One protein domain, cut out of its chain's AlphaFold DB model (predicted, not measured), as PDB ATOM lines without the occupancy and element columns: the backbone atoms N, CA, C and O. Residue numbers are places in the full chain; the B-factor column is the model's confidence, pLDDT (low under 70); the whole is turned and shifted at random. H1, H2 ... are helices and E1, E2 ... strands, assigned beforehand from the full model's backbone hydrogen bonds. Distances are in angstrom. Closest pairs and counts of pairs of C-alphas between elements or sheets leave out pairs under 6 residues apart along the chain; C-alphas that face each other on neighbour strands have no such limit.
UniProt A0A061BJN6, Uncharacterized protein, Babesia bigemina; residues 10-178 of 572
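This is residues 10 to 178 of the 572 residues of an uncharacterized protein of Babesia bigemina (UniProt A0A061BJN6). Two long helices, H2 and H6, lie side by side and run opposite ways as a long shaft; at one end the helical hairpin of H3 and H4 is set across it as an arm, and at the other end H1 and H7 cross each other steeply. The tip of the arm, residues 88 to 94, sticks out free. The 169 printed residues hold seven named helices and one named strand, in the order H1 H2 E1 H3 H4 H5 H6 H7, mostly helix. The whole is extended, with a radius of gyration of the C-alphas of 27.6 A and spans of 87 by 45 by 25 A.

Find C-alpha 10 at (7.971, 13.957, -55.004), where H1 begins, residues 10 to 22. H2, residues 30 to 61, runs 45.7 A to C-alpha 61 at (18.103, 22.887, -6.110). Next come E1, residues 65 to 67, H3, residues 72 to 86, 20.8 A, H4, residues 98 to 110, and H5, residues 112 to 115. H6, residues 118 to 150, runs 47.5 A; H7, residues 156 to 168, ends at (13.448, 6.253, -60.820).

Look at Arg 21 and Gly 30, the closest C-alphas of H1 and H2, 4.8 A apart; these helices touch about perpendicular, at 80 degrees. H2 and H6 touch at a shallow tilt of 15 degrees, closest at the C-alphas of Lys 39 and Thr 145, 5.3 A. E1 pairs with no named strand. H3 and H4 touch at 16 degrees, closest at the C-alphas of Cys 73 and Lys 105, 5.6 A. H5 is close to H6 but not clearly touching, with the C-alphas of Thr 113 and Gln 121 closest at 7.6 A. H7 touches H1 with residues 161 to 165 alone, at a steep tilt of 58 degrees; the C-alphas of Ile 18 and Cys 161 are closest, 6.9 A. Every O i to N i+4 pair is within hydrogen-bond range in H1, H3, H4, H6 and H7, and 26 of 28 in H2; H5 is too short for one.

The C-alphas of Thr 94 and Asp 178 are farthest apart, 88.1 A. The printed part has no cut; the link from H3 to H4 is long. Low confidence falls, among other places, on residues 86 to 96.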
ATOM      1  N   LEU A  10       7.231  15.212 -55.122       56.59
ATOM      2  CA  LEU A  10       7.971  13.957 -55.004       56.59
ATOM      3  C   LEU A  10       9.220  13.965 -55.896       56.59
ATOM      4  O   LEU A  10      10.308  13.668 -55.411       56.59
ATOM      5  N   CYS A  11       9.089  14.379 -57.160       59.00
ATOM      6  CA  CYS A  11      10.232  14.491 -58.065       59.00
ATOM      7  C   CYS A  11      11.270  15.499 -57.558       59.00
ATOM      8  O   CYS A  11      12.446  15.164 -57.514       59.00
ATOM      9  N   LEU A  12      10.854  16.685 -57.099       64.31
ATOM     10  CA  LEU A  12      11.770  17.702 -56.563       64.31
ATOM     11  C   LEU A  12      12.469  17.244 -55.274       64.31
ATOM     12  O   LEU A  12      13.656  17.504 -55.097       64.31
ATOM     13  N   SER A  13      11.761  16.536 -54.385       63.03
ATOM     14  CA  SER A  13      12.358  16.012 -53.146       63.03
ATOM     15  C   SER A  13      13.390  14.920 -53.427       63.03
ATOM     16  O   SER A  13      14.416  14.848 -52.752       63.03
ATOM     17  N   ILE A  14      13.136  14.071 -54.428       66.56
ATOM     18  CA  ILE A  14      14.069  13.005 -54.801       66.56
ATOM     19  C   ILE A  14      15.253  13.559 -55.601       66.56
ATOM     20  O   ILE A  14      16.385  13.151 -55.357       66.56
ATOM     21  N   ASP A  15      15.022  14.522 -56.493       68.12
ATOM     22  CA  ASP A  15      16.093  15.184 -57.242       68.12
ATOM     23  C   ASP A  15      17.030  15.940 -56.295       68.12
ATOM     24  O   ASP A  15      18.247  15.823 -56.400       68.12
ATOM     25  N   TRP A  16      16.481  16.601 -55.269       75.31
ATOM     26  CA  TRP A  16      17.277  17.181 -54.190       75.31
ATOM     27  C   TRP A  16      18.130  16.130 -53.463       75.31
ATOM     28  O   TRP A  16      19.315  16.361 -53.248       75.31
ATOM     29  N   LEU A  17      17.584  14.953 -53.132       71.38
ATOM     30  CA  LEU A  17      18.353  13.865 -52.502       71.38
ATOM     31  C   LEU A  17      19.476  13.333 -53.412       71.38
ATOM     32  O   LEU A  17      20.586  13.077 -52.941       71.38
ATOM     33  N   ILE A  18      19.215  13.190 -54.714       72.44
ATOM     34  CA  ILE A  18      20.213  12.774 -55.712       72.44
ATOM     35  C   ILE A  18      21.304  13.848 -55.858       72.44
ATOM     36  O   ILE A  18      22.493  13.520 -55.875       72.44
ATOM     37  N   GLN A  19      20.929  15.127 -55.884       74.94
ATOM     38  CA  GLN A  19      21.859  16.256 -55.907       74.94
ATOM     39  C   GLN A  19      22.679  16.354 -54.620       74.94
ATOM     40  O   GLN A  19      23.872  16.614 -54.686       74.94
ATOM     41  N   VAL A  20      22.097  16.100 -53.448       76.75
ATOM     42  CA  VAL A  20      22.865  16.049 -52.196       76.75
ATOM     43  C   VAL A  20      23.886  14.919 -52.249       76.75
ATOM     44  O   VAL A  20      25.007  15.108 -51.793       76.75
ATOM     45  N   ARG A  21      23.559  13.775 -52.859       75.50
ATOM     46  CA  ARG A  21      24.509  12.669 -53.019       75.50
ATOM     47  C   ARG A  21      25.652  12.991 -53.990       75.50
ATOM     48  O   ARG A  21      26.792  12.668 -53.674       75.50
ATOM     49  N   TYR A  22      25.377  13.611 -55.141       74.56
ATOM     50  CA  TYR A  22      26.369  13.786 -56.223       74.56
ATOM     51  C   TYR A  22      26.868  15.219 -56.470       74.56
ATOM     52  O   TYR A  22      27.789  15.411 -57.257       74.56
ATOM     53  N   GLY A  23      26.262  16.234 -55.861       63.53
ATOM     54  CA  GLY A  23      26.448  17.645 -56.223       63.53
ATOM     55  C   GLY A  23      27.597  18.366 -55.516       63.53
ATOM     56  O   GLY A  23      28.006  19.424 -55.979       63.53
ATOM     57  N   ASN A  24      28.143  17.806 -54.430       56.88
ATOM     58  CA  ASN A  24      29.124  18.477 -53.562       56.88
ATOM     59  C   ASN A  24      30.520  17.813 -53.542       56.88
ATOM     60  O   ASN A  24      31.174  17.785 -52.503       56.88
ATOM     61  N   GLY A  25      31.000  17.303 -54.680       55.78
ATOM     62  CA  GLY A  25      32.376  16.802 -54.838       55.78
ATOM     63  C   GLY A  25      32.478  15.529 -55.681       55.78
ATOM     64  O   GLY A  25      31.494  14.812 -55.870       55.78
ATOM     65  N   ASP A  26      33.676  15.241 -56.194       52.06
ATOM     66  CA  ASP A  26      33.958  14.003 -56.926       52.06
ATOM     67  C   ASP A  26      33.949  12.810 -55.953       52.06
ATOM     68  O   ASP A  26      34.874  12.655 -55.164       52.06
ATOM     69  N   GLY A  27      32.916  11.957 -56.010       60.12
ATOM     70  CA  GLY A  27      32.940  10.647 -55.336       60.12
ATOM     71  C   GLY A  27      31.751  10.269 -54.446       60.12
ATOM     72  O   GLY A  27      31.758   9.170 -53.903       60.12
ATOM     73  N   GLY A  28      30.710  11.100 -54.321       62.81
ATOM     74  CA  GLY A  28      29.524  10.748 -53.515       62.81
ATOM     75  C   GLY A  28      29.583  11.180 -52.041       62.81
ATOM     76  O   GLY A  28      28.743  10.768 -51.239       62.81
ATOM     77  N   ASP A  29      30.538  12.044 -51.687       69.94
ATOM     78  CA  ASP A  29      30.786  12.516 -50.315       69.94
ATOM     79  C   ASP A  29      29.671  13.404 -49.737       69.94
ATOM     80  O   ASP A  29      29.652  13.704 -48.542       69.94
ATOM     81  N   GLY A  30      28.696  13.826 -50.541       76.12
ATOM     82  CA  GLY A  30      27.629  14.697 -50.055       76.12
ATOM     83  C   GLY A  30      26.702  14.026 -49.030       76.12
ATOM     84  O   GLY A  30      26.233  14.692 -48.107       76.12
ATOM     85  N   LEU A  31      26.531  12.694 -49.088       78.00
ATOM     86  CA  LEU A  31      25.836  11.948 -48.025       78.00
ATOM     87  C   LEU A  31      26.624  11.936 -46.713       78.00
ATOM     88  O   LEU A  31      26.021  11.979 -45.641       78.00
ATOM     89  N   LYS A  32      27.958  11.933 -46.787       77.81
ATOM     90  CA  LYS A  32      28.825  12.027 -45.610       77.81
ATOM     91  C   LYS A  32      28.673  13.392 -44.937       77.81
ATOM     92  O   LYS A  32      28.455  13.450 -43.732       77.81
ATOM     93  N   HIS A  33      28.682  14.479 -45.704       78.75
ATOM     94  CA  HIS A  33      28.453  15.819 -45.157       78.75
ATOM     95  C   HIS A  33      27.035  16.014 -44.609       78.75
ATOM     96  O   HIS A  33      26.858  16.687 -43.594       78.75
ATOM     97  N   LEU A  34      26.023  15.401 -45.234       80.94
ATOM     98  CA  LEU A  34      24.666  15.391 -44.686       80.94
ATOM     99  C   LEU A  34      24.614  14.636 -43.349       80.94
ATOM    100  O   LEU A  34      24.019  15.137 -42.395       80.94
ATOM    101  N   ALA A  35      25.262  13.472 -43.255       80.75
ATOM    102  CA  ALA A  35      25.373  12.707 -42.016       80.75
ATOM    103  C   ALA A  35      26.089  13.507 -40.910       80.75
ATOM    104  O   ALA A  35      25.594  13.576 -39.787       80.75
ATOM    105  N   GLU A  36      27.198  14.177 -41.233       81.81
ATOM    106  CA  GLU A  36      27.934  15.056 -40.312       81.81
ATOM    107  C   GLU A  36      27.075  16.239 -39.831       81.81
ATOM    108  O   GLU A  36      27.061  16.564 -38.643       81.81
ATOM    109  N   ALA A  37      26.319  16.874 -40.732       83.44
ATOM    110  CA  ALA A  37      25.427  17.978 -40.389       83.44
ATOM    111  C   ALA A  37      24.258  17.525 -39.500       83.44
ATOM    112  O   ALA A  37      23.928  18.211 -38.531       83.44
ATOM    113  N   LEU A  38      23.656  16.367 -39.797       82.94
ATOM    114  CA  LEU A  38      22.613  15.758 -38.969       82.94
ATOM    115  C   LEU A  38      23.147  15.415 -37.578       82.94
ATOM    116  O   LEU A  38      22.501  15.755 -36.588       82.94
ATOM    117  N   LYS A  39      24.343  14.820 -37.502       84.00
ATOM    118  CA  LYS A  39      25.025  14.535 -36.237       84.00
ATOM    119  C   LYS A  39      25.217  15.808 -35.419       84.00
ATOM    120  O   LYS A  39      24.760  15.875 -34.282       84.00
ATOM    121  N   LYS A  40      25.767  16.861 -36.024       85.44
ATOM    122  CA  LYS A  40      25.965  18.151 -35.351       85.44
ATOM    123  C   LYS A  40      24.651  18.789 -34.886       85.44
ATOM    124  O   LYS A  40      24.588  19.322 -33.781       85.44
ATOM    125  N   LEU A  41      23.594  18.740 -35.701       85.38
ATOM    126  CA  LEU A  41      22.276  19.270 -35.336       85.38
ATOM    127  C   LEU A  41      21.695  18.538 -34.119       85.38
ATOM    128  O   LEU A  41      21.163  19.178 -33.210       85.38
ATOM    129  N   ILE A  42      21.810  17.210 -34.109       84.56
ATOM    130  CA  ILE A  42      21.359  16.349 -33.016       84.56
ATOM    131  C   ILE A  42      22.170  16.634 -31.746       84.56
ATOM    132  O   ILE A  42      21.577  16.898 -30.701       84.56
ATOM    133  N   GLU A  43      23.501  16.681 -31.837       83.75
ATOM    134  CA  GLU A  43      24.390  17.017 -30.716       83.75
ATOM    135  C   GLU A  43      24.081  18.406 -30.134       83.75
ATOM    136  O   GLU A  43      23.989  18.576 -28.916       83.75
ATOM    137  N   GLU A  44      23.864  19.418 -30.981       86.38
ATOM    138  CA  GLU A  44      23.486  20.762 -30.537       86.38
ATOM    139  C   GLU A  44      22.111  20.789 -29.857       86.38
ATOM    140  O   GLU A  44      21.928  21.513 -28.872       86.38
ATOM    141  N   ALA A  45      21.140  20.032 -30.374       84.69
ATOM    142  CA  ALA A  45      19.806  19.929 -29.791       84.69
ATOM    143  C   ALA A  45      19.847  19.246 -28.418       84.69
ATOM    144  O   ALA A  45      19.263  19.773 -27.467       84.69
ATOM    145  N   ILE A  46      20.594  18.143 -28.296       86.25
ATOM    146  CA  ILE A  46      20.831  17.438 -27.030       86.25
ATOM    147  C   ILE A  46      21.497  18.387 -26.029       86.25
ATOM    148  O   ILE A  46      20.964  18.594 -24.945       86.25
ATOM    149  N   ASN A  47      22.579  19.070 -26.412       86.62
ATOM    150  CA  ASN A  47      23.298  20.004 -25.537       86.62
ATOM    151  C   ASN A  47      22.408  21.171 -25.062       86.62
ATOM    152  O   ASN A  47      22.449  21.577 -23.899       86.62
ATOM    153  N   LYS A  48      21.564  21.721 -25.946       88.81
ATOM    154  CA  LYS A  48      20.587  22.757 -25.569       88.81
ATOM    155  C   LYS A  48      19.542  22.215 -24.593       88.81
ATOM    156  O   LYS A  48      19.214  22.915 -23.634       88.81
ATOM    157  N   ALA A  49      19.041  21.001 -24.815       86.06
ATOM    158  CA  ALA A  49      18.089  20.352 -23.918       86.06
ATOM    159  C   ALA A  49      18.716  20.067 -22.543       86.06
ATOM    160  O   ALA A  49      18.120  20.426 -21.529       86.06
ATOM    161  N   GLU A  50      19.941  19.534 -22.507       86.31
ATOM    162  CA  GLU A  50      20.719  19.295 -21.285       86.31
ATOM    163  C   GLU A  50      20.899  20.596 -20.496       86.31
ATOM    164  O   GLU A  50      20.500  20.684 -19.335       86.31
ATOM    165  N   LYS A  51      21.420  21.653 -21.138       87.38
ATOM    166  CA  LYS A  51      21.610  22.967 -20.500       87.38
ATOM    167  C   LYS A  51      20.304  23.576 -20.009       87.38
ATOM    168  O   LYS A  51      20.290  24.192 -18.947       87.38
ATOM    169  N   SER A  52      19.220  23.433 -20.769       86.56
ATOM    170  CA  SER A  52      17.908  23.942 -20.374       86.56
ATOM    171  C   SER A  52      17.372  23.205 -19.149       86.56
ATOM    172  O   SER A  52      16.887  23.851 -18.221       86.56
ATOM    173  N   LEU A  53      17.464  21.872 -19.122       87.25
ATOM    174  CA  LEU A  53      17.034  21.068 -17.978       87.25
ATOM    175  C   LEU A  53      17.898  21.350 -16.744       87.25
ATOM    176  O   LEU A  53      17.355  21.499 -15.653       87.25
ATOM    177  N   GLU A  54      19.213  21.507 -16.908       84.38
ATOM    178  CA  GLU A  54      20.133  21.819 -15.808       84.38
ATOM    179  C   GLU A  54      19.917  23.237 -15.247       84.38
ATOM    180  O   GLU A  54      19.916  23.461 -14.033       84.38
ATOM    181  N   ALA A  55      19.642  24.212 -16.117       82.19
ATOM    182  CA  ALA A  55      19.272  25.563 -15.705       82.19
ATOM    183  C   ALA A  55      17.947  25.591 -14.922       82.19
ATOM    184  O   ALA A  55      17.819  26.354 -13.967       82.19
ATOM    185  N   GLU A  56      16.965  24.763 -15.286       81.75
ATOM    186  CA  GLU A  56      15.722  24.637 -14.513       81.75
ATOM    187  C   GLU A  56      15.923  23.859 -13.205       81.75
ATOM    188  O   GLU A  56      15.396  24.250 -12.161       81.75
ATOM    189  N   LYS A  57      16.754  22.813 -13.214       81.62
ATOM    190  CA  LYS A  57      17.088  22.032 -12.018       81.62
ATOM    191  C   LYS A  57      17.790  22.878 -10.956       81.62
ATOM    192  O   LYS A  57      17.375  22.872  -9.798       81.62
ATOM    193  N   SER A  58      18.792  23.661 -11.355       74.69
ATOM    194  CA  SER A  58      19.558  24.536 -10.455       74.69
ATOM    195  C   SER A  58      18.700  25.623  -9.789       74.69
ATOM    196  O   SER A  58      18.930  25.976  -8.630       74.69
ATOM    197  N   LYS A  59      17.637  26.112 -10.450       74.50
ATOM    198  CA  LYS A  59      16.659  27.041  -9.839       74.50
ATOM    199  C   LYS A  59      15.865  26.405  -8.695       74.50
ATOM    200  O   LYS A  59      15.418  27.118  -7.796       74.50
ATOM    201  N   LEU A  60      15.687  25.086  -8.733       72.75
ATOM    202  CA  LEU A  60      14.923  24.308  -7.755       72.75
ATOM    203  C   LEU A  60      15.813  23.606  -6.720       72.75
ATOM    204  O   LEU A  60      15.300  23.031  -5.756       72.75
ATOM    205  N   GLU A  61      17.133  23.639  -6.905       71.94
ATOM    206  CA  GLU A  61      18.103  22.887  -6.110       71.94
ATOM    207  C   GLU A  61      18.151  23.351  -4.650       71.94
ATOM    208  O   GLU A  61      18.160  22.507  -3.759       71.94
ATOM    209  N   CYS A  62      18.073  24.665  -4.388       78.38
ATOM    210  CA  CYS A  62      17.950  25.224  -3.038       78.38
ATOM    211  C   CYS A  62      16.574  25.889  -2.833       78.38
ATOM    212  O   CYS A  62      16.334  26.979  -3.364       78.38
ATOM    213  N   PRO A  63      15.664  25.281  -2.049       71.00
ATOM    214  CA  PRO A  63      14.307  25.793  -1.847       71.00
ATOM    215  C   PRO A  63      14.229  26.970  -0.865       71.00
ATOM    216  O   PRO A  63      13.184  27.614  -0.769       71.00
ATOM    217  N   VAL A  64      15.312  27.263  -0.138       72.75
ATOM    218  CA  VAL A  64      15.360  28.310   0.890       72.75
ATOM    219  C   VAL A  64      15.971  29.577   0.293       72.75
ATOM    220  O   VAL A  64      17.050  29.528  -0.296       72.75
ATOM    221  N   LYS A  65      15.291  30.720   0.427       77.06
ATOM    222  CA  LYS A  65      15.800  32.031  -0.006       77.06
ATOM    223  C   LYS A  65      16.481  32.747   1.157       77.06
ATOM    224  O   LYS A  65      15.936  32.770   2.256       77.06
ATOM    225  N   TYR A  66      17.638  33.356   0.898       72.69
ATOM    226  CA  TYR A  66      18.327  34.194   1.882       72.69
ATOM    227  C   TYR A  66      17.810  35.635   1.829       72.69
ATOM    228  O   TYR A  66      17.329  36.161   2.831       72.69
ATOM    229  N   LYS A  67      17.863  36.269   0.646       70.94
ATOM    230  CA  LYS A  67      17.336  37.624   0.418       70.94
ATOM    231  C   LYS A  67      17.084  37.874  -1.072       70.94
ATOM    232  O   LYS A  67      17.960  37.658  -1.905       70.94
ATOM    233  N   GLY A  68      15.889  38.358  -1.415       72.62
ATOM    234  CA  GLY A  68      15.490  38.551  -2.813       72.62
ATOM    235  C   GLY A  68      15.508  37.232  -3.597       72.62
ATOM    236  O   GLY A  68      14.938  36.237  -3.155       72.62
ATOM    237  N   ASN A  69      16.185  37.217  -4.748       68.75
ATOM    238  CA  ASN A  69      16.272  36.034  -5.612       68.75
ATOM    239  C   ASN A  69      17.430  35.078  -5.259       68.75
ATOM    240  O   ASN A  69      17.456  33.971  -5.800       68.75
ATOM    241  N   GLU A  70      18.331  35.447  -4.340       78.31
ATOM    242  CA  GLU A  70      19.476  34.628  -3.905       78.31
ATOM    243  C   GLU A  70      19.011  33.508  -2.953       78.31
ATOM    244  O   GLU A  70      18.360  33.760  -1.931       78.31
ATOM    245  N   SER A  71      19.309  32.251  -3.295       79.25
ATOM    246  CA  SER A  71      19.066  31.109  -2.409       79.25
ATOM    247  C   SER A  71      20.052  31.088  -1.240       79.25
ATOM    248  O   SER A  71      21.141  31.651  -1.312       79.25
ATOM    249  N   THR A  72      19.697  30.422  -0.147       80.81
ATOM    250  CA  THR A  72      20.572  30.280   1.023       80.81
ATOM    251  C   THR A  72      21.877  29.571   0.671       80.81
ATOM    252  O   THR A  72      22.937  29.976   1.143       80.81
ATOM    253  N   CYS A  73      21.840  28.582  -0.226       81.81
ATOM    254  CA  CYS A  73      23.062  27.983  -0.759       81.81
ATOM    255  C   CYS A  73      23.869  28.961  -1.616       81.81
ATOM    256  O   CYS A  73      25.076  29.030  -1.424       81.81
ATOM    257  N   GLN A  74      23.229  29.748  -2.490       80.81
ATOM    258  CA  GLN A  74      23.917  30.764  -3.302       80.81
ATOM    259  C   GLN A  74      24.596  31.829  -2.432       80.81
ATOM    260  O   GLN A  74      25.731  32.208  -2.707       80.81
ATOM    261  N   TYR A  75      23.939  32.253  -1.352       82.00
ATOM    262  CA  TYR A  75      24.502  33.180  -0.375       82.00
ATOM    263  C   TYR A  75      25.770  32.616   0.277       82.00
ATOM    264  O   TYR A  75      26.807  33.281   0.306       82.00
ATOM    265  N   TYR A  76      25.718  31.371   0.762       83.12
ATOM    266  CA  TYR A  76      26.901  30.735   1.338       83.12
ATOM    267  C   TYR A  76      27.984  30.462   0.292       83.12
ATOM    268  O   TYR A  76      29.154  30.643   0.602       83.12
ATOM    269  N   ASP A  77      27.633  30.103  -0.944       81.94
ATOM    270  CA  ASP A  77      28.597  29.937  -2.035       81.94
ATOM    271  C   ASP A  77      29.326  31.232  -2.369       81.94
ATOM    272  O   ASP A  77      30.548  31.233  -2.542       81.94
ATOM    273  N   ARG A  78      28.601  32.352  -2.390       82.31
ATOM    274  CA  ARG A  78      29.191  33.674  -2.555       82.31
ATOM    275  C   ARG A  78      30.126  34.012  -1.397       82.31
ATOM    276  O   ARG A  78      31.256  34.400  -1.660       82.31
ATOM    277  N   LEU A  79      29.717  33.793  -0.146       81.00
ATOM    278  CA  LEU A  79      30.588  34.023   1.014       81.00
ATOM    279  C   LEU A  79      31.819  33.108   1.023       81.00
ATOM    280  O   LEU A  79      32.902  33.549   1.392       81.00
ATOM    281  N   ILE A  80      31.679  31.846   0.612       81.88
ATOM    282  CA  ILE A  80      32.801  30.910   0.473       81.88
ATOM    283  C   ILE A  80      33.759  31.409  -0.610       81.88
ATOM    284  O   ILE A  80      34.970  31.355  -0.412       81.88
ATOM    285  N   LYS A  81      33.240  31.908  -1.736       82.56
ATOM    286  CA  LYS A  81      34.050  32.480  -2.815       82.56
ATOM    287  C   LYS A  81      34.760  33.756  -2.364       82.56
ATOM    288  O   LYS A  81      35.977  33.824  -2.463       82.56
ATOM    289  N   GLU A  82      34.036  34.695  -1.758       79.38
ATOM    290  CA  GLU A  82      34.588  35.922  -1.170       79.38
ATOM    291  C   GLU A  82      35.661  35.607  -0.111       79.38
ATOM    292  O   GLU A  82      36.712  36.242  -0.086       79.38
ATOM    293  N   ALA A  83      35.454  34.589   0.731       74.25
ATOM    294  CA  ALA A  83      36.430  34.152   1.729       74.25
ATOM    295  C   ALA A  83      37.651  33.438   1.114       74.25
ATOM    296  O   ALA A  83      38.765  33.598   1.615       74.25
ATOM    297  N   LYS A  84      37.469  32.665   0.033       76.56
ATOM    298  CA  LYS A  84      38.569  32.055  -0.736       76.56
ATOM    299  C   LYS A  84      39.408  33.125  -1.439       76.56
ATOM    300  O   LYS A  84      40.632  33.058  -1.370       76.56
ATOM    301  N   ASP A  85      38.761  34.131  -2.018       71.81
ATOM    302  CA  ASP A  85      39.413  35.241  -2.715       71.81
ATOM    303  C   ASP A  85      40.126  36.191  -1.725       71.81
ATOM    304  O   ASP A  85      41.240  36.649  -1.984       71.81
ATOM    305  N   ALA A  86      39.551  36.420  -0.536       66.44
ATOM    306  CA  ALA A  86      40.126  37.271   0.512       66.44
ATOM    307  C   ALA A  86      41.339  36.660   1.240       66.44
ATOM    308  O   ALA A  86      42.089  37.390   1.890       66.44
ATOM    309  N   LYS A  87      41.589  35.350   1.102       57.88
ATOM    310  CA  LYS A  87      42.785  34.678   1.648       57.88
ATOM    311  C   LYS A  87      44.102  35.186   1.023       57.88
ATOM    312  O   LYS A  87      45.171  34.886   1.544       57.88
ATOM    313  N   ASN A  88      44.016  35.986  -0.047       54.59
ATOM    314  CA  ASN A  88      45.136  36.570  -0.786       54.59
ATOM    315  C   ASN A  88      45.377  38.080  -0.515       54.59
ATOM    316  O   ASN A  88      46.103  38.712  -1.278       54.59
ATOM    317  N   SER A  89      44.795  38.696   0.532       51.25
ATOM    318  CA  SER A  89      44.943  40.147   0.805       51.25
ATOM    319  C   SER A  89      45.302  40.492   2.268       51.25
ATOM    320  O   SER A  89      44.875  39.821   3.201       51.25
ATOM    321  N   VAL A  90      46.105  41.550   2.471       50.62
ATOM    322  CA  VAL A  90      46.972  41.807   3.656       50.62
ATOM    323  C   VAL A  90      46.284  42.517   4.851       50.62
ATOM    324  O   VAL A  90      46.939  42.873   5.824       50.62
ATOM    325  N   HIS A  91      44.956  42.674   4.873       49.53
ATOM    326  CA  HIS A  91      44.253  43.234   6.047       49.53
ATOM    327  C   HIS A  91      42.961  42.465   6.394       49.53
ATOM    328  O   HIS A  91      41.969  42.599   5.678       49.53
ATOM    329  N   PRO A  92      42.917  41.698   7.505       49.22
ATOM    330  CA  PRO A  92      41.746  40.905   7.865       49.22
ATOM    331  C   PRO A  92      40.719  41.741   8.648       49.22
ATOM    332  O   PRO A  92      40.966  42.152   9.781       49.22
ATOM    333  N   LYS A  93      39.530  41.955   8.071       52.03
ATOM    334  CA  LYS A  93      38.315  42.304   8.829       52.03
ATOM    335  C   LYS A  93      37.527  41.013   9.083       52.03
ATOM    336  O   LYS A  93      37.096  40.375   8.131       52.03
ATOM    337  N   THR A  94      37.437  40.625  10.360       52.62
ATOM    338  CA  THR A  94      36.539  39.617  10.973       52.62
ATOM    339  C   THR A  94      35.920  38.587  10.012       52.62
ATOM    340  O   THR A  94      34.843  38.800   9.459       52.62
ATOM    341  N   GLN A  95      36.586  37.439   9.847       59.88
ATOM    342  CA  GLN A  95      36.170  36.363   8.941       59.88
ATOM    343  C   GLN A  95      35.566  35.174   9.696       59.88
ATOM    344  O   GLN A  95      36.225  34.547  10.524       59.88
ATOM    345  N   ILE A  96      34.314  34.839   9.368       66.25
ATOM    346  CA  ILE A  96      33.731  33.524   9.664       66.25
ATOM    347  C   ILE A  96      34.605  32.470   8.953       66.25
ATOM    348  O   ILE A  96      34.899  32.650   7.768       66.25
ATOM    349  N   PRO A  97      35.040  31.385   9.621       76.75
ATOM    350  CA  PRO A  97      35.846  30.348   8.980       76.75
ATOM    351  C   PRO A  97      35.134  29.746   7.760       76.75
ATOM    352  O   PRO A  97      33.948  29.428   7.840       76.75
ATOM    353  N   ILE A  98      35.861  29.516   6.654       77.56
ATOM    354  CA  ILE A  98      35.325  28.838   5.451       77.56
ATOM    355  C   ILE A  98      34.663  27.508   5.828       77.56
ATOM    356  O   ILE A  98      33.585  27.202   5.336       77.56
ATOM    357  N   THR A  99      35.257  26.768   6.767       79.62
ATOM    358  CA  THR A  99      34.719  25.501   7.278       79.62
ATOM    359  C   THR A  99      33.364  25.655   7.968       79.62
ATOM    360  O   THR A  99      32.549  24.735   7.931       79.62
ATOM    361  N   GLU A 100      33.090  26.803   8.587       80.81
ATOM    362  CA  GLU A 100      31.786  27.094   9.183       80.81
ATOM    363  C   GLU A 100      30.773  27.499   8.104       80.81
ATOM    364  O   GLU A 100      29.649  27.010   8.119       80.81
ATOM    365  N   LEU A 101      31.174  28.293   7.104       81.06
ATOM    366  CA  LEU A 101      30.325  28.605   5.944       81.06
ATOM    367  C   LEU A 101      29.950  27.341   5.149       81.06
ATOM    368  O   LEU A 101      28.791  27.170   4.774       81.06
ATOM    369  N   GLU A 102      30.898  26.420   4.954       82.06
ATOM    370  CA  GLU A 102      30.670  25.109   4.336       82.06
ATOM    371  C   GLU A 102      29.716  24.252   5.177       82.06
ATOM    372  O   GLU A 102      28.781  23.668   4.632       82.06
ATOM    373  N   LYS A 103      29.862  24.234   6.511       83.56
ATOM    374  CA  LYS A 103      28.906  23.553   7.404       83.56
ATOM    375  C   LYS A 103      27.502  24.146   7.319       83.56
ATOM    376  O   LYS A 103      26.534  23.388   7.312       83.56
ATOM    377  N   GLN A 104      27.366  25.470   7.256       81.06
ATOM    378  CA  GLN A 104      26.060  26.126   7.138       81.06
ATOM    379  C   GLN A 104      25.416  25.872   5.768       81.06
ATOM    380  O   GLN A 104      24.217  25.590   5.693       81.06
ATOM    381  N   LYS A 105      26.214  25.859   4.691       82.25
ATOM    382  CA  LYS A 105      25.768  25.422   3.363       82.25
ATOM    383  C   LYS A 105      25.296  23.967   3.391       82.25
ATOM    384  O   LYS A 105      24.190  23.689   2.936       82.25
ATOM    385  N   GLN A 106      26.076  23.068   3.988       82.56
ATOM    386  CA  GLN A 106      25.732  21.651   4.102       82.56
ATOM    387  C   GLN A 106      24.458  21.444   4.934       82.56
ATOM    388  O   GLN A 106      23.611  20.629   4.582       82.56
ATOM    389  N   ARG A 107      24.265  22.216   6.013       80.25
ATOM    390  CA  ARG A 107      23.016  22.214   6.795       80.25
ATOM    391  C   ARG A 107      21.814  22.657   5.969       80.25
ATOM    392  O   ARG A 107      20.739  22.086   6.131       80.25
ATOM    393  N   CYS A 108      21.974  23.654   5.103       80.62
ATOM    394  CA  CYS A 108      20.926  24.037   4.162       80.62
ATOM    395  C   CYS A 108      20.636  22.885   3.188       80.62
ATOM    396  O   CYS A 108      19.492  22.447   3.108       80.62
ATOM    397  N   GLN A 109      21.673  22.332   2.549       78.62
ATOM    398  CA  GLN A 109      21.570  21.233   1.580       78.62
ATOM    399  C   GLN A 109      20.895  19.984   2.149       78.62
ATOM    400  O   GLN A 109      19.967  19.455   1.543       78.62
ATOM    401  N   ASN A 110      21.288  19.559   3.350       80.31
ATOM    402  CA  ASN A 110      20.714  18.389   4.017       80.31
ATOM    403  C   ASN A 110      19.222  18.571   4.353       80.31
ATOM    404  O   ASN A 110      18.515  17.585   4.528       80.31
ATOM    405  N   ASN A 111      18.742  19.817   4.424       74.12
ATOM    406  CA  ASN A 111      17.340  20.141   4.675       74.12
ATOM    407  C   ASN A 111      16.573  20.549   3.403       74.12
ATOM    408  O   ASN A 111      15.413  20.948   3.499       74.12
ATOM    409  N   HIS A 112      17.173  20.461   2.208       78.94
ATOM    410  CA  HIS A 112      16.489  20.822   0.962       78.94
ATOM    411  C   HIS A 112      15.211  20.009   0.749       78.94
ATOM    412  O   HIS A 112      14.191  20.570   0.371       78.94
ATOM    413  N   THR A 113      15.223  18.717   1.058       70.00
ATOM    414  CA  THR A 113      14.032  17.858   0.972       70.00
ATOM    415  C   THR A 113      12.939  18.257   1.966       70.00
ATOM    416  O   THR A 113      11.763  18.149   1.644       70.00
ATOM    417  N   TYR A 114      13.310  18.770   3.146       69.38
ATOM    418  CA  TYR A 114      12.366  19.224   4.173       69.38
ATOM    419  C   TYR A 114      11.697  20.561   3.817       69.38
ATOM    420  O   TYR A 114      10.504  20.741   4.040       69.38
ATOM    421  N   TYR A 115      12.453  21.507   3.251       66.19
ATOM    422  CA  TYR A 115      11.956  22.851   2.918       66.19
ATOM    423  C   TYR A 115      11.300  22.960   1.538       66.19
ATOM    424  O   TYR A 115      10.811  24.031   1.166       66.19
ATOM    425  N   ARG A 116      11.304  21.886   0.746       71.81
ATOM    426  CA  ARG A 116      10.662  21.876  -0.563       71.81
ATOM    427  C   ARG A 116       9.179  21.538  -0.389       71.81
ATOM    428  O   ARG A 116       8.829  20.457   0.070       71.81
ATOM    429  N   ASP A 117       8.298  22.476  -0.736       67.38
ATOM    430  CA  ASP A 117       6.855  22.206  -0.755       67.38
ATOM    431  C   ASP A 117       6.508  21.128  -1.804       67.38
ATOM    432  O   ASP A 117       7.280  20.871  -2.735       67.38
ATOM    433  N   GLY A 118       5.339  20.491  -1.668       70.75
ATOM    434  CA  GLY A 118       4.944  19.374  -2.535       70.75
ATOM    435  C   GLY A 118       4.934  19.710  -4.034       70.75
ATOM    436  O   GLY A 118       5.178  18.832  -4.859       70.75
ATOM    437  N   SER A 119       4.724  20.980  -4.399       72.50
ATOM    438  CA  SER A 119       4.741  21.429  -5.796       72.50
ATOM    439  C   SER A 119       6.162  21.530  -6.359       72.50
ATOM    440  O   SER A 119       6.429  21.063  -7.465       72.50
ATOM    441  N   LYS A 120       7.107  22.057  -5.573       74.81
ATOM    442  CA  LYS A 120       8.516  22.173  -5.960       74.81
ATOM    443  C   LYS A 120       9.217  20.820  -5.982       74.81
ATOM    444  O   LYS A 120      10.081  20.618  -6.830       74.81
ATOM    445  N   GLN A 121       8.872  19.904  -5.070       79.25
ATOM    446  CA  GLN A 121       9.433  18.547  -5.060       79.25
ATOM    447  C   GLN A 121       8.995  17.784  -6.309       79.25
ATOM    448  O   GLN A 121       9.848  17.259  -7.015       79.25
ATOM    449  N   LYS A 122       7.709  17.867  -6.664       82.06
ATOM    450  CA  LYS A 122       7.190  17.303  -7.913       82.06
ATOM    451  C   LYS A 122       7.891  17.873  -9.152       82.06
ATOM    452  O   LYS A 122       8.314  17.104 -10.003       82.06
ATOM    453  N   ALA A 123       8.080  19.193  -9.232       81.44
ATOM    454  CA  ALA A 123       8.792  19.819 -10.352       81.44
ATOM    455  C   ALA A 123      10.260  19.362 -10.457       81.44
ATOM    456  O   ALA A 123      10.770  19.144 -11.554       81.44
ATOM    457  N   TYR A 124      10.942  19.184  -9.322       82.25
ATOM    458  CA  TYR A 124      12.313  18.675  -9.295       82.25
ATOM    459  C   TYR A 124      12.401  17.206  -9.728       82.25
ATOM    460  O   TYR A 124      13.298  16.842 -10.492       82.25
ATOM    461  N   ASP A 125      11.466  16.372  -9.272       82.81
ATOM    462  CA  ASP A 125      11.397  14.959  -9.650       82.81
ATOM    463  C   ASP A 125      11.042  14.802 -11.138       82.81
ATOM    464  O   ASP A 125      11.673  14.013 -11.837       82.81
ATOM    465  N   GLU A 126      10.125  15.623 -11.667       86.12
ATOM    466  CA  GLU A 126       9.793  15.674 -13.099       86.12
ATOM    467  C   GLU A 126      10.988  16.095 -13.968       86.12
ATOM    468  O   GLU A 126      11.221  15.497 -15.018       86.12
ATOM    469  N   ILE A 127      11.769  17.099 -13.552       86.88
ATOM    470  CA  ILE A 127      12.993  17.496 -14.270       86.88
ATOM    471  C   ILE A 127      14.040  16.382 -14.211       86.88
ATOM    472  O   ILE A 127      14.689  16.108 -15.217       86.88
ATOM    473  N   THR A 128      14.178  15.710 -13.066       84.19
ATOM    474  CA  THR A 128      15.107  14.581 -12.907       84.19
ATOM    475  C   THR A 128      14.714  13.405 -13.804       84.19
ATOM    476  O   THR A 128      15.576  12.779 -14.415       84.19
ATOM    477  N   GLU A 129      13.418  13.126 -13.943       88.56
ATOM    478  CA  GLU A 129      12.923  12.089 -14.851       88.56
ATOM    479  C   GLU A 129      13.126  12.473 -16.325       88.56
ATOM    480  O   GLU A 129      13.572  11.651 -17.122       88.56
ATOM    481  N   ARG A 130      12.901  13.743 -16.690       88.38
ATOM    482  CA  ARG A 130      13.204  14.252 -18.040       88.38
ATOM    483  C   ARG A 130      14.693  14.192 -18.374       88.38
ATOM    484  O   ARG A 130      15.023  13.955 -19.529       88.38
ATOM    485  N   GLN A 131      15.579  14.386 -17.396       87.31
ATOM    486  CA  GLN A 131      17.022  14.198 -17.586       87.31
ATOM    487  C   GLN A 131      17.347  12.738 -17.920       87.31
ATOM    488  O   GLN A 131      18.013  12.496 -18.917       87.31
ATOM    489  N   LYS A 132      16.779  11.764 -17.194       87.69
ATOM    490  CA  LYS A 132      16.964  10.336 -17.521       87.69
ATOM    491  C   LYS A 132      16.427   9.961 -18.902       87.69
ATOM    492  O   LYS A 132      17.047   9.177 -19.610       87.69
ATOM    493  N   GLN A 133      15.267  10.498 -19.282       88.88
ATOM    494  CA  GLN A 133      14.705  10.279 -20.619       88.88
ATOM    495  C   GLN A 133      15.584  10.896 -21.710       88.88
ATOM    496  O   GLN A 133      15.701  10.325 -22.791       88.88
ATOM    497  N   LEU A 134      16.198  12.050 -21.433       89.06
ATOM    498  CA  LEU A 134      17.151  12.676 -22.339       89.06
ATOM    499  C   LEU A 134      18.435  11.847 -22.460       89.06
ATOM    500  O   LEU A 134      18.924  11.718 -23.575       89.06
ATOM    501  N   ASP A 135      18.927  11.251 -21.371       85.12
ATOM    502  CA  ASP A 135      20.090  10.353 -21.389       85.12
ATOM    503  C   ASP A 135      19.818   9.095 -22.243       85.12
ATOM    504  O   ASP A 135      20.589   8.783 -23.145       85.12
ATOM    505  N   ASP A 136      18.672   8.422 -22.060       86.88
ATOM    506  CA  ASP A 136      18.288   7.258 -22.892       86.88
ATOM    507  C   ASP A 136      18.084   7.637 -24.372       86.88
ATOM    508  O   ASP A 136      18.429   6.887 -25.289       86.88
ATOM    509  N   LEU A 137      17.523   8.823 -24.628       85.88
ATOM    510  CA  LEU A 137      17.362   9.336 -25.985       85.88
ATOM    511  C   LEU A 137      18.715   9.675 -26.619       85.88
ATOM    512  O   LEU A 137      18.906   9.427 -27.808       85.88
ATOM    513  N   LYS A 138      19.644  10.222 -25.836       86.44
ATOM    514  CA  LYS A 138      21.001  10.541 -26.263       86.44
ATOM    515  C   LYS A 138      21.745   9.284 -26.689       86.44
ATOM    516  O   LYS A 138      22.241   9.277 -27.807       86.44
ATOM    517  N   ASP A 139      21.711   8.210 -25.905       83.62
ATOM    518  CA  ASP A 139      22.378   6.946 -26.258       83.62
ATOM    519  C   ASP A 139      21.873   6.380 -27.601       83.62
ATOM    520  O   ASP A 139      22.648   5.943 -28.460       83.62
ATOM    521  N   LYS A 140      20.554   6.438 -27.831       86.00
ATOM    522  CA  LYS A 140      19.932   6.001 -29.096       86.00
ATOM    523  C   LYS A 140      20.312   6.899 -30.270       86.00
ATOM    524  O   LYS A 140      20.545   6.402 -31.373       86.00
ATOM    525  N   LEU A 141      20.345   8.211 -30.048       84.50
ATOM    526  CA  LEU A 141      20.687   9.189 -31.075       84.50
ATOM    527  C   LEU A 141      22.179   9.164 -31.411       84.50
ATOM    528  O   LEU A 141      22.509   9.237 -32.589       84.50
ATOM    529  N   GLU A 142      23.059   8.986 -30.426       81.81
ATOM    530  CA  GLU A 142      24.497   8.797 -30.629       81.81
ATOM    531  C   GLU A 142      24.749   7.551 -31.479       81.81
ATOM    532  O   GLU A 142      25.363   7.666 -32.538       81.81
ATOM    533  N   THR A 143      24.144   6.411 -31.116       83.31
ATOM    534  CA  THR A 143      24.213   5.164 -31.903       83.31
ATOM    535  C   THR A 143      23.760   5.382 -33.352       83.31
ATOM    536  O   THR A 143      24.451   4.996 -34.292       83.31
ATOM    537  N   PHE A 144      22.626   6.061 -33.553       81.38
ATOM    538  CA  PHE A 144      22.115   6.379 -34.888       81.38
ATOM    539  C   PHE A 144      23.061   7.296 -35.679       81.38
ATOM    540  O   PHE A 144      23.303   7.070 -36.864       81.38
ATOM    541  N   THR A 145      23.619   8.330 -35.045       80.00
ATOM    542  CA  THR A 145      24.551   9.255 -35.705       80.00
ATOM    543  C   THR A 145      25.909   8.629 -36.003       80.00
ATOM    544  O   THR A 145      26.530   8.971 -37.011       80.00
ATOM    545  N   ASP A 146      26.360   7.693 -35.172       79.62
ATOM    546  CA  ASP A 146      27.589   6.942 -35.389       79.62
ATOM    547  C   ASP A 146      27.427   5.932 -36.524       79.62
ATOM    548  O   ASP A 146      28.315   5.838 -37.371       79.62
ATOM    549  N   ASP A 147      26.277   5.264 -36.631       79.31
ATOM    550  CA  ASP A 147      25.949   4.422 -37.787       79.31
ATOM    551  C   ASP A 147      25.896   5.235 -39.093       79.31
ATOM    552  O   ASP A 147      26.359   4.772 -40.140       79.31
ATOM    553  N   LEU A 148      25.398   6.477 -39.039       77.38
ATOM    554  CA  LEU A 148      25.413   7.392 -40.184       77.38
ATOM    555  C   LEU A 148      26.839   7.819 -40.582       77.38
ATOM    556  O   LEU A 148      27.131   7.900 -41.777       77.38
ATOM    557  N   GLY A 149      27.720   8.087 -39.611       69.56
ATOM    558  CA  GLY A 149      29.075   8.604 -39.844       69.56
ATOM    559  C   GLY A 149      30.144   7.543 -40.140       69.56
ATOM    560  O   GLY A 149      31.025   7.781 -40.965       69.56
ATOM    561  N   ASN A 150      30.072   6.374 -39.497       69.94
ATOM    562  CA  ASN A 150      31.104   5.330 -39.576       69.94
ATOM    563  C   ASN A 150      30.936   4.401 -40.788       69.94
ATOM    564  O   ASN A 150      31.917   3.822 -41.250       69.94
ATOM    565  N   ASN A 151      29.722   4.291 -41.338       67.88
ATOM    566  CA  ASN A 151      29.423   3.523 -42.552       67.88
ATOM    567  C   ASN A 151      28.809   4.416 -43.648       67.88
ATOM    568  O   ASN A 151      27.677   4.183 -44.076       67.88
ATOM    569  N   PRO A 152      29.541   5.427 -44.158       63.97
ATOM    570  CA  PRO A 152      28.993   6.417 -45.095       63.97
ATOM    571  C   PRO A 152      28.488   5.810 -46.417       63.97
ATOM    572  O   PRO A 152      27.645   6.406 -47.085       63.97
ATOM    573  N   ASN A 153      28.972   4.614 -46.775       64.06
ATOM    574  CA  ASN A 153      28.647   3.909 -48.019       64.06
ATOM    575  C   ASN A 153      27.706   2.703 -47.827       64.06
ATOM    576  O   ASN A 153      27.499   1.947 -48.770       64.06
ATOM    577  N   SER A 154      27.178   2.479 -46.621       70.50
ATOM    578  CA  SER A 154      26.288   1.342 -46.325       70.50
ATOM    579  C   SER A 154      25.277   1.666 -45.219       70.50
ATOM    580  O   SER A 154      24.827   0.777 -44.496       70.50
ATOM    581  N   ASN A 155      24.943   2.945 -45.047       79.12
ATOM    582  CA  ASN A 155      23.933   3.373 -44.087       79.12
ATOM    583  C   ASN A 155      22.556   3.503 -44.765       79.12
ATOM    584  O   ASN A 155      22.393   3.311 -45.975       79.12
ATOM    585  N   ILE A 156      21.540   3.848 -43.972       81.75
ATOM    586  CA  ILE A 156      20.162   3.997 -44.454       81.75
ATOM    587  C   ILE A 156      20.020   5.049 -45.566       81.75
ATOM    588  O   ILE A 156      19.194   4.873 -46.459       81.75
ATOM    589  N   LEU A 157      20.834   6.113 -45.557       81.25
ATOM    590  CA  LEU A 157      20.804   7.151 -46.590       81.25
ATOM    591  C   LEU A 157      21.340   6.609 -47.917       81.25
ATOM    592  O   LEU A 157      20.744   6.867 -48.960       81.25
ATOM    593  N   THR A 158      22.409   5.806 -47.884       78.25
ATOM    594  CA  THR A 158      22.953   5.158 -49.085       78.25
ATOM    595  C   THR A 158      21.924   4.225 -49.722       78.25
ATOM    596  O   THR A 158      21.623   4.370 -50.905       78.25
ATOM    597  N   HIS A 159      21.320   3.327 -48.937       82.19
ATOM    598  CA  HIS A 159      20.331   2.370 -49.444       82.19
ATOM    599  C   HIS A 159      19.045   3.037 -49.935       82.19
ATOM    600  O   HIS A 159      18.485   2.618 -50.949       82.19
ATOM    601  N   LEU A 160      18.587   4.093 -49.257       82.44
ATOM    602  CA  LEU A 160      17.451   4.885 -49.716       82.44
ATOM    603  C   LEU A 160      17.763   5.552 -51.060       82.44
ATOM    604  O   LEU A 160      16.947   5.479 -51.976       82.44
ATOM    605  N   CYS A 161      18.943   6.156 -51.211       80.50
ATOM    606  CA  CYS A 161      19.350   6.771 -52.470       80.50
ATOM    607  C   CYS A 161      19.540   5.742 -53.596       80.50
ATOM    608  O   CYS A 161      19.093   6.008 -54.704       80.50
ATOM    609  N   ASP A 162      20.149   4.579 -53.344       82.94
ATOM    610  CA  ASP A 162      20.290   3.500 -54.343       82.94
ATOM    611  C   ASP A 162      18.927   2.952 -54.784       82.94
ATOM    612  O   ASP A 162      18.666   2.767 -55.977       82.94
ATOM    613  N   GLY A 163      18.029   2.738 -53.817       80.44
ATOM    614  CA  GLY A 163      16.656   2.318 -54.069       80.44
ATOM    615  C   GLY A 163      15.891   3.347 -54.895       80.44
ATOM    616  O   GLY A 163      15.246   2.976 -55.869       80.44
ATOM    617  N   LEU A 164      16.009   4.639 -54.566       79.50
ATOM    618  CA  LEU A 164      15.397   5.729 -55.331       79.50
ATOM    619  C   LEU A 164      15.995   5.858 -56.735       79.50
ATOM    620  O   LEU A 164      15.248   6.057 -57.682       79.50
ATOM    621  N   GLN A 165      17.307   5.698 -56.902       80.81
ATOM    622  CA  GLN A 165      17.938   5.717 -58.224       80.81
ATOM    623  C   GLN A 165      17.437   4.574 -59.094       80.81
ATOM    624  O   GLN A 165      17.027   4.815 -60.220       80.81
ATOM    625  N   THR A 166      17.386   3.357 -58.555       81.88
ATOM    626  CA  THR A 166      16.859   2.190 -59.276       81.88
ATOM    627  C   THR A 166      15.373   2.366 -59.588       81.88
ATOM    628  O   THR A 166      14.939   2.147 -60.713       81.88
ATOM    629  N   PHE A 167      14.591   2.812 -58.602       77.88
ATOM    630  CA  PHE A 167      13.156   3.036 -58.749       77.88
ATOM    631  C   PHE A 167      12.859   4.098 -59.803       77.88
ATOM    632  O   PHE A 167      11.961   3.900 -60.613       77.88
ATOM    633  N   LEU A 168      13.612   5.198 -59.827       77.50
ATOM    634  CA  LEU A 168      13.448   6.253 -60.820       77.50
ATOM    635  C   LEU A 168      14.140   5.944 -62.156       77.50
ATOM    636  O   LEU A 168      13.753   6.526 -63.160       77.50
ATOM    637  N   GLY A 169      15.117   5.039 -62.201       78.00
ATOM    638  CA  GLY A 169      15.951   4.798 -63.382       78.00
ATOM    639  C   GLY A 169      17.032   5.861 -63.560       78.00
ATOM    640  O   GLY A 169      17.327   6.256 -64.679       78.00
ATOM    641  N   TYR A 170      17.566   6.416 -62.471       80.62
ATOM    642  CA  TYR A 170      18.691   7.350 -62.516       80.62
ATOM    643  C   TYR A 170      20.005   6.582 -62.667       80.62
ATOM    644  O   TYR A 170      20.339   5.731 -61.844       80.62
ATOM    645  N   SER A 171      20.784   6.947 -63.680       79.12
ATOM    646  CA  SER A 171      22.083   6.368 -63.991       79.12
ATOM    647  C   SER A 171      23.214   7.303 -63.539       79.12
ATOM    648  O   SER A 171      23.406   8.383 -64.112       79.12
ATOM    649  N   PRO A 172      24.030   6.896 -62.546       75.75
ATOM    650  CA  PRO A 172      25.145   7.710 -62.064       75.75
ATOM    651  C   PRO A 172      26.205   8.008 -63.133       75.75
ATOM    652  O   PRO A 172      26.853   9.051 -63.070       75.75
ATOM    653  N   SER A 173      26.387   7.117 -64.115       76.12
ATOM    654  CA  SER A 173      27.379   7.285 -65.185       76.12
ATOM    655  C   SER A 173      26.968   8.345 -66.207       76.12
ATOM    656  O   SER A 173      27.820   9.095 -66.678       76.12
ATOM    657  N   SER A 174      25.674   8.433 -66.525       75.19
ATOM    658  CA  SER A 174      25.130   9.445 -67.440       75.19
ATOM    659  C   SER A 174      24.749  10.755 -66.743       75.19
ATOM    660  O   SER A 174      24.532  11.757 -67.420       75.19
ATOM    661  N   LYS A 175      24.688  10.757 -65.400       75.38
ATOM    662  CA  LYS A 175      24.144  11.853 -64.577       75.38
ATOM    663  C   LYS A 175      22.720  12.252 -65.001       75.38
ATOM    664  O   LYS A 175      22.359  13.424 -64.944       75.38
ATOM    665  N   GLY A 176      21.926  11.273 -65.434       72.19
ATOM    666  CA  GLY A 176      20.558  11.453 -65.913       72.19
ATOM    667  C   GLY A 176      19.738  10.171 -65.786       72.19
ATOM    668  O   GLY A 176      20.234   9.150 -65.310       72.19
ATOM    669  N   TYR A 177      18.471  10.225 -66.189       75.56
ATOM    670  CA  TYR A 177      17.591   9.055 -66.189       75.56
ATOM    671  C   TYR A 177      17.834   8.209 -67.445       75.56
ATOM    672  O   TYR A 177      17.867   8.751 -68.545       75.56
ATOM    673  N   ASP A 178      17.999   6.898 -67.295       74.94
ATOM    674  CA  ASP A 178      18.250   5.946 -68.385       74.94
ATOM    675  C   ASP A 178      16.988   5.201 -68.855       74.94
ATOM    676  O   ASP A 178      17.052   4.397 -69.783       74.94
TER     677      ASP A 178